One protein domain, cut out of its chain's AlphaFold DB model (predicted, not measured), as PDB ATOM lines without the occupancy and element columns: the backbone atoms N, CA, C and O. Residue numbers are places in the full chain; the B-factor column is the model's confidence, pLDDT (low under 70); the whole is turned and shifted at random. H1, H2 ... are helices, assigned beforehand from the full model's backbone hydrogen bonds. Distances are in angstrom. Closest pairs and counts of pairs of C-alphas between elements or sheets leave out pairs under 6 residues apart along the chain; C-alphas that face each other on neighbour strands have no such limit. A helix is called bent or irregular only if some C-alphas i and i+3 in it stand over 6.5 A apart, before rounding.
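AT A GLANCE: This is residues 73 to 133 of the 151 residues of the protein "LysM domain-containing protein" of Nostoc sp. HK-01 (UniProt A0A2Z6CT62). One long helix, H1, makes most of the length of this domain, and past its last residue the chain turns a corner into H2, which stands crosswise there, and then folds back along H1 through two small helices, H3 and H4. The folded-back stretch reaches only part of the way, and residues 73 to 81 of H1 stick out beyond it. The printed part has 61 residues, with four named helices in the order H1, H2, H3, H4 and no named strand, and its class is all helix. It is only just loose, close to extended, with a radius of gyration of the C-alphas of 15.7 A, and its C-alphas span 54 by 16 by 15 A, the outline of a rod.

IN THESE COORDINATES: Find C-alpha 73 at (156.660, 137.974, 118.008); there H1, residues 73 to 101, begins, and it runs 41.6 A to C-alpha 101 at (126.644, 111.336, 107.119). Two residues on, H2 takes residues 104 to 113 and measures 14.3 A from first to last C-alpha. Look next at H3, residues 117 to 122, and then at H4, residues 128 to 132, which ends with C-alpha 132 at (133.305, 134.141, 114.008). None of the four is bent.

HOW THE PARTS SIT: Start from H1 and look at its residues 94 to 101, which alone touch H3; the closest C-alphas, those of Ala 101 and Thr 117, are 6.1 A apart. H1 and H3 run opposite ways at a shallow tilt of 13 degrees. H1 and H4 only just touch, with 3 pairs of C-alphas within 8 A, and H1 does so with residues 86 to 90 alone; the closest C-alphas are those of Ile 86 and Ser 130, 6.4 A apart. H2 is close to H1 but not clearly touching, with the closest C-alphas, those of Ala 101 and Gln 107, 6.6 A apart, and it is about perpendicular to H1 at 80 degrees. H2 and H3 are also close but not clearly touching, with the closest C-alphas, those of Ala 110 and Thr 117, 7.0 A apart, and they are about perpendicular at 88 degrees. H4 is apart from H2 and from H3. In the backbones of H1, H2, H3 and H4, every O i to N i+4 pair is within hydrogen-bond range.

THE WHOLE: The two C-alphas farthest apart are those of Glu 73 and Ile 112, at 53.9 A. Leave out residues 73 to 81, which stand free, and the other 52 residues span 40 by 15 by 14 A. The printed part has no cut, and the three links between its helices are tight. In the B-factor column the mean pLDDT of the printed part is 81.0, and the model's confidence is under 70 at residues 73 to 82 and 130 to 133.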
ATOM      1  N   GLU A  73     156.573 139.388 117.686       60.22
ATOM      2  CA  GLU A  73     156.660 137.974 118.008       60.22
ATOM      3  C   GLU A  73     155.448 137.500 118.830       60.22
ATOM      4  O   GLU A  73     154.906 136.433 118.541       60.22
ATOM      5  N   LEU A  74     154.884 138.351 119.700       57.41
ATOM      6  CA  LEU A  74     153.560 138.126 120.298       57.41
ATOM      7  C   LEU A  74     152.466 137.990 119.237       57.41
ATOM      8  O   LEU A  74     151.640 137.079 119.303       57.41
ATOM      9  N   LYS A  75     152.475 138.855 118.215       60.91
ATOM     10  CA  LYS A  75     151.534 138.752 117.096       60.91
ATOM     11  C   LYS A  75     151.690 137.421 116.354       60.91
ATOM     12  O   LYS A  75     150.685 136.798 116.028       60.91
ATOM     13  N   LYS A  76     152.924 136.959 116.121       63.75
ATOM     14  CA  LYS A  76     153.183 135.655 115.484       63.75
ATOM     15  C   LYS A  76     152.643 134.493 116.315       63.75
ATOM     16  O   LYS A  76     152.029 133.603 115.735       63.75
ATOM     17  N   ILE A  77     152.829 134.506 117.637       59.91
ATOM     18  CA  ILE A  77     152.279 133.468 118.524       59.91
ATOM     19  C   ILE A  77     150.752 133.461 118.472       59.91
ATOM     20  O   ILE A  77     150.150 132.402 118.323       59.91
ATOM     21  N   ILE A  78     150.116 134.630 118.548       60.72
ATOM     22  CA  ILE A  78     148.654 134.744 118.500       60.72
ATOM     23  C   ILE A  78     148.110 134.245 117.162       60.72
ATOM     24  O   ILE A  78     147.169 133.453 117.141       60.72
ATOM     25  N   ASP A  79     148.711 134.677 116.052       63.22
ATOM     26  CA  ASP A  79     148.316 134.252 114.709       63.22
ATOM     27  C   ASP A  79     148.496 132.725 114.547       63.22
ATOM     28  O   ASP A  79     147.639 132.047 113.972       63.22
ATOM     29  N   ALA A  80     149.577 132.159 115.100       64.25
ATOM     30  CA  ALA A  80     149.848 130.723 115.083       64.25
ATOM     31  C   ALA A  80     148.851 129.923 115.938       64.25
ATOM     32  O   ALA A  80     148.339 128.894 115.490       64.25
ATOM     33  N   GLU A  81     148.524 130.399 117.139       63.28
ATOM     34  CA  GLU A  81     147.578 129.731 118.034       63.28
ATOM     35  C   GLU A  81     146.145 129.812 117.497       63.28
ATOM     36  O   GLU A  81     145.421 128.815 117.493       63.28
ATOM     37  N   GLN A  82     145.746 130.953 116.928       65.31
ATOM     38  CA  GLN A  82     144.477 131.075 116.210       65.31
ATOM     39  C   GLN A  82     144.400 130.090 115.044       65.31
ATOM     40  O   GLN A  82     143.392 129.397 114.890       65.31
ATOM     41  N   ALA A  83     145.461 129.982 114.238       71.31
ATOM     42  CA  ALA A  83     145.510 129.021 113.142       71.31
ATOM     43  C   ALA A  83     145.368 127.575 113.648       71.31
ATOM     44  O   ALA A  83     144.647 126.782 113.035       71.31
ATOM     45  N   ARG A  84     145.982 127.247 114.791       72.62
ATOM     46  CA  ARG A  84     145.881 125.932 115.437       72.62
ATOM     47  C   ARG A  84     144.457 125.623 115.900       72.62
ATOM     48  O   ARG A  84     143.936 124.557 115.571       72.62
ATOM     49  N   VAL A  85     143.812 126.557 116.601       71.75
ATOM     50  CA  VAL A  85     142.425 126.420 117.083       71.75
ATOM     51  C   VAL A  85     141.437 126.330 115.916       71.75
ATOM     52  O   VAL A  85     140.514 125.520 115.936       71.75
ATOM     53  N   ILE A  86     141.644 127.108 114.850       76.94
ATOM     54  CA  ILE A  86     140.831 127.016 113.631       76.94
ATOM     55  C   ILE A  86     141.000 125.646 112.978       76.94
ATOM     56  O   ILE A  86     140.018 125.045 112.541       76.94
ATOM     57  N   ALA A  87     142.233 125.150 112.886       80.31
ATOM     58  CA  ALA A  87     142.516 123.860 112.276       80.31
ATOM     59  C   ALA A  87     141.879 122.707 113.067       80.31
ATOM     60  O   ALA A  87     141.276 121.822 112.453       80.31
ATOM     61  N   SER A  88     141.949 122.733 114.403       78.00
ATOM     62  CA  SER A  88     141.293 121.727 115.245       78.00
ATOM     63  C   SER A  88     139.769 121.811 115.144       78.00
ATOM     64  O   SER A  88     139.130 120.801 114.865       78.00
ATOM     65  N   ALA A  89     139.184 123.008 115.232       81.31
ATOM     66  CA  ALA A  89     137.742 123.196 115.101       81.31
ATOM     67  C   ALA A  89     137.216 122.734 113.730       81.31
ATOM     68  O   ALA A  89     136.216 122.020 113.653       81.31
ATOM     69  N   LYS A  90     137.911 123.077 112.635       85.50
ATOM     70  CA  LYS A  90     137.573 122.600 111.281       85.50
ATOM     71  C   LYS A  90     137.622 121.078 111.193       85.50
ATOM     72  O   LYS A  90     136.728 120.466 110.605       85.50
ATOM     73  N   LYS A  91     138.658 120.468 111.772       87.81
ATOM     74  CA  LYS A  91     138.828 119.013 111.806       87.81
ATOM     75  C   LYS A  91     137.691 118.338 112.573       87.81
ATOM     76  O   LYS A  91     137.115 117.382 112.058       87.81
ATOM     77  N   ASP A  92     137.330 118.857 113.740       87.38
ATOM     78  CA  ASP A  92     136.284 118.289 114.593       87.38
ATOM     79  C   ASP A  92     134.896 118.412 113.962       87.38
ATOM     80  O   ASP A  92     134.131 117.445 113.948       87.38
ATOM     81  N   VAL A  93     134.578 119.574 113.378       88.88
ATOM     82  CA  VAL A  93     133.323 119.777 112.637       88.88
ATOM     83  C   VAL A  93     133.231 118.788 111.477       88.88
ATOM     84  O   VAL A  93     132.215 118.108 111.334       88.88
ATOM     85  N   LYS A  94     134.303 118.639 110.690       88.62
ATOM     86  CA  LYS A  94     134.335 117.681 109.579       88.62
ATOM     87  C   LYS A  94     134.165 116.241 110.066       88.62
ATOM     88  O   LYS A  94     133.371 115.506 109.491       88.62
ATOM     89  N   ALA A  95     134.841 115.857 111.149       89.19
ATOM     90  CA  ALA A  95     134.724 114.522 111.728       89.19
ATOM     91  C   ALA A  95     133.287 114.213 112.181       89.19
ATOM     92  O   ALA A  95     132.753 113.153 111.850       89.19
ATOM     93  N   ARG A  96     132.628 115.156 112.868       90.06
ATOM     94  CA  ARG A  96     131.224 115.012 113.283       90.06
ATOM     95  C   ARG A  96     130.278 114.927 112.090       90.06
ATOM     96  O   ARG A  96     129.382 114.090 112.087       90.06
ATOM     97  N   LEU A  97     130.482 115.749 111.060       89.12
ATOM     98  CA  LEU A  97     129.677 115.689 109.840       89.12
ATOM     99  C   LEU A  97     129.843 114.354 109.115       89.12
ATOM    100  O   LEU A  97     128.853 113.783 108.675       89.12
ATOM    101  N   THR A  98     131.060 113.813 109.044       88.31
ATOM    102  CA  THR A  98     131.299 112.477 108.486       88.31
ATOM    103  C   THR A  98     130.604 111.386 109.302       88.31
ATOM    104  O   THR A  98     130.021 110.475 108.716       88.31
ATOM    105  N   GLN A  99     130.600 111.479 110.636       90.44
ATOM    106  CA  GLN A  99     129.846 110.557 111.494       90.44
ATOM    107  C   GLN A  99     128.336 110.642 111.240       90.44
ATOM    108  O   GLN A  99     127.700 109.610 111.054       90.44
ATOM    109  N   ILE A 100     127.776 111.854 111.167       89.06
ATOM    110  CA  ILE A 100     126.353 112.077 110.865       89.06
ATOM    111  C   ILE A 100     126.014 111.549 109.471       89.06
ATOM    112  O   ILE A 100     125.024 110.845 109.302       89.06
ATOM    113  N   ALA A 101     126.844 111.840 108.469       87.06
ATOM    114  CA  ALA A 101     126.644 111.336 107.119       87.06
ATOM    115  C   ALA A 101     126.740 109.812 107.059       87.06
ATOM    116  O   ALA A 101     126.032 109.210 106.266       87.06
ATOM    117  N   SER A 102     127.549 109.172 107.902       88.75
ATOM    118  CA  SER A 102     127.650 107.707 107.968       88.75
ATOM    119  C   SER A 102     126.473 107.047 108.704       88.75
ATOM    120  O   SER A 102     126.355 105.822 108.683       88.75
ATOM    121  N   ASP A 103     125.593 107.823 109.345       95.00
ATOM    122  CA  ASP A 103     124.416 107.297 110.036       95.00
ATOM    123  C   ASP A 103     123.425 106.657 109.049       95.00
ATOM    124  O   ASP A 103     123.091 107.203 107.995       95.00
ATOM    125  N   ARG A 104     122.902 105.482 109.413       91.25
ATOM    126  CA  ARG A 104     122.019 104.673 108.560       91.25
ATOM    127  C   ARG A 104     120.726 105.394 108.177       91.25
ATOM    128  O   ARG A 104     120.222 105.209 107.066       91.25
ATOM    129  N   ARG A 105     120.165 106.187 109.092       93.69
ATOM    130  CA  ARG A 105     118.938 106.960 108.857       93.69
ATOM    131  C   ARG A 105     119.227 108.086 107.876       93.69
ATOM    132  O   ARG A 105     118.483 108.255 106.915       93.69
ATOM    133  N   VAL A 106     120.346 108.783 108.069       91.56
ATOM    134  CA  VAL A 106     120.794 109.867 107.187       91.56
ATOM    135  C   VAL A 106     121.087 109.347 105.780       91.56
ATOM    136  O   VAL A 106     120.600 109.928 104.817       91.56
ATOM    137  N   GLN A 107     121.774 108.211 105.644       91.44
ATOM    138  CA  GLN A 107     122.026 107.562 104.350       91.44
ATOM    139  C   GLN A 107     120.732 107.169 103.624       91.44
ATOM    140  O   GLN A 107     120.608 107.342 102.412       91.44
ATOM    141  N   SER A 108     119.742 106.671 104.369       92.50
ATOM    142  CA  SER A 108     118.442 106.290 103.806       92.50
ATOM    143  C   SER A 108     117.682 107.512 103.281       92.50
ATOM    144  O   SER A 108     117.168 107.481 102.165       92.50
ATOM    145  N   VAL A 109     117.666 108.611 104.044       92.75
ATOM    146  CA  VAL A 109     117.061 109.886 103.626       92.75
ATOM    147  C   VAL A 109     117.814 110.490 102.437       92.75
ATOM    148  O   VAL A 109     117.188 110.878 101.455       92.75
ATOM    149  N   ALA A 110     119.148 110.514 102.475       91.19
ATOM    150  CA  ALA A 110     119.982 111.029 101.393       91.19
ATOM    151  C   ALA A 110     119.735 110.281 100.074       91.19
ATOM    152  O   ALA A 110     119.580 110.910  99.030       91.19
ATOM    153  N   LYS A 111     119.597 108.950 100.130       92.44
ATOM    154  CA  LYS A 111     119.271 108.122  98.963       92.44
ATOM    155  C   LYS A 111     117.889 108.429  98.387       92.44
ATOM    156  O   LYS A 111     117.755 108.491  97.170       92.44
ATOM    157  N   ILE A 112     116.878 108.630  99.236       94.38
ATOM    158  CA  ILE A 112     115.520 109.004  98.799       94.38
ATOM    159  C   ILE A 112     115.533 110.371  98.106       94.38
ATOM    160  O   ILE A 112     114.861 110.557  97.097       94.38
ATOM    161  N   LEU A 113     116.314 111.314  98.635       92.12
ATOM    162  CA  LEU A 113     116.409 112.678  98.115       92.12
ATOM    163  C   LEU A 113     117.415 112.831  96.958       92.12
ATOM    164  O   LEU A 113     117.524 113.920  96.401       92.12
ATOM    165  N   GLY A 114     118.159 111.779  96.601       92.06
ATOM    166  CA  GLY A 114     119.196 111.832  95.564       92.06
ATOM    167  C   GLY A 114     120.397 112.714  95.928       92.06
ATOM    168  O   GLY A 114     121.044 113.274  95.046       92.06
ATOM    169  N   VAL A 115     120.685 112.869  97.221       91.69
ATOM    170  CA  VAL A 115     121.731 113.758  97.737       91.69
ATOM    171  C   VAL A 115     123.013 112.976  98.024       91.69
ATOM    172  O   VAL A 115     122.997 111.995  98.766       91.69
ATOM    173  N   ASP A 116     124.144 113.456  97.505       90.31
ATOM    174  CA  ASP A 116     125.475 112.945  97.848       90.31
ATOM    175  C   ASP A 116     126.045 113.698  99.060       90.31
ATOM    176  O   ASP A 116     126.562 114.814  98.962       90.31
ATOM    177  N   THR A 117     125.949 113.072 100.230       86.75
ATOM    178  CA  THR A 117     126.438 113.629 101.498       86.75
ATOM    179  C   THR A 117     127.962 113.750 101.554       86.75
ATOM    180  O   THR A 117     128.471 114.634 102.241       86.75
ATOM    181  N   THR A 118     128.701 112.924 100.809       86.81
ATOM    182  CA  THR A 118     130.170 112.994 100.747       86.81
ATOM    183  C   THR A 118     130.599 114.240  99.990       86.81
ATOM    184  O   THR A 118     131.458 114.988 100.466       86.81
ATOM    185  N   LYS A 119     129.944 114.499  98.854       87.81
ATOM    186  CA  LYS A 119     130.164 115.706  98.057       87.81
ATOM    187  C   LYS A 119     129.797 116.970  98.838       87.81
ATOM    188  O   LYS A 119     130.584 117.908  98.872       87.81
ATOM    189  N   LEU A 120     128.675 116.964  99.565       87.50
ATOM    190  CA  LEU A 120     128.286 118.092 100.426       87.50
ATOM    191  C   LEU A 120     129.316 118.403 101.520       87.50
ATOM    192  O   LEU A 120     129.581 119.569 101.793       87.50
ATOM    193  N   ILE A 121     129.904 117.382 102.153       88.19
ATOM    194  CA  ILE A 121     130.947 117.587 103.173       88.19
ATOM    195  C   ILE A 121     132.251 118.095 102.540       88.19
ATOM    196  O   ILE A 121     132.970 118.869 103.175       88.19
ATOM    197  N   GLN A 122     132.580 117.660 101.321       86.69
ATOM    198  CA  GLN A 122     133.747 118.154 100.584       86.69
ATOM    199  C   GLN A 122     133.600 119.618 100.167       86.69
ATOM    200  O   GLN A 122     134.553 120.377 100.332       86.69
ATOM    201  N   ASP A 123     132.418 120.004  99.690       89.31
ATOM    202  CA  ASP A 123     132.134 121.350  99.182       89.31
ATOM    203  C   ASP A 123     131.809 122.358 100.303       89.31
ATOM    204  O   ASP A 123     131.613 123.546 100.044       89.31
ATOM    205  N   LEU A 124     131.747 121.907 101.562       86.81
ATOM    206  CA  LEU A 124     131.393 122.757 102.691       86.81
ATOM    207  C   LEU A 124     132.466 123.820 102.956       86.81
ATOM    208  O   LEU A 124     133.574 123.524 103.414       86.81
ATOM    209  N   ASP A 125     132.095 125.084 102.761       86.25
ATOM    210  CA  ASP A 125     132.947 126.210 103.119       86.25
ATOM    211  C   ASP A 125     132.971 126.427 104.640       86.25
ATOM    212  O   ASP A 125     132.028 126.934 105.250       86.25
ATOM    213  N   LEU A 126     134.094 126.069 105.259       82.31
ATOM    214  CA  LEU A 126     134.364 126.305 106.678       82.31
ATOM    215  C   LEU A 126     135.117 127.622 106.936       82.31
ATOM    216  O   LEU A 126     135.572 127.868 108.056       82.31
ATOM    217  N   SER A 127     135.276 128.480 105.928       78.88
ATOM    218  CA  SER A 127     135.865 129.817 106.076       78.88
ATOM    219  C   SER A 127     135.119 130.727 107.062       78.88
ATOM    220  O   SER A 127     135.777 131.529 107.719       78.88
ATOM    221  N   PRO A 128     133.790 130.624 107.270       81.06
ATOM    222  CA  PRO A 128     133.113 131.403 108.307       81.06
ATOM    223  C   PRO A 128     133.595 131.103 109.735       81.06
ATOM    224  O   PRO A 128     133.538 131.995 110.581       81.06
ATOM    225  N   LEU A 129     134.138 129.906 110.008       72.31
ATOM    226  CA  LEU A 129     134.678 129.565 111.334       72.31
ATOM    227  C   LEU A 129     135.850 130.468 111.734       72.31
ATOM    228  O   LEU A 129     136.020 130.752 112.914       72.31
ATOM    229  N   SER A 130     136.631 130.970 110.772       66.62
ATOM    230  CA  SER A 130     137.693 131.938 111.069       66.62
ATOM    231  C   SER A 130     137.181 133.371 111.238       66.62
ATOM    232  O   SER A 130     137.879 134.190 111.824       66.62
ATOM    233  N   LYS A 131     135.973 133.690 110.750       67.88
ATOM    234  CA  LYS A 131     135.357 135.024 110.876       67.88
ATOM    235  C   LYS A 131     134.616 135.215 112.200       67.88
ATOM    236  O   LYS A 131     134.515 136.346 112.665       67.88
ATOM    237  N   GLY A 132     134.067 134.132 112.754       57.50
ATOM    238  CA  GLY A 132     133.305 134.141 114.008       57.50
ATOM    239  C   GLY A 132     134.155 133.962 115.264       57.50
ATOM    240  O   GLY A 132     133.676 134.243 116.360       57.50
ATOM    241  N   LEU A 133     135.411 133.523 115.124       56.91
ATOM    242  CA  LEU A 133     136.348 133.605 116.235       56.91
ATOM    243  C   LEU A 133     136.523 135.079 116.594       56.91
ATOM    244  O   LEU A 133     136.716 135.895 115.683       56.91
TER     245      LEU A 133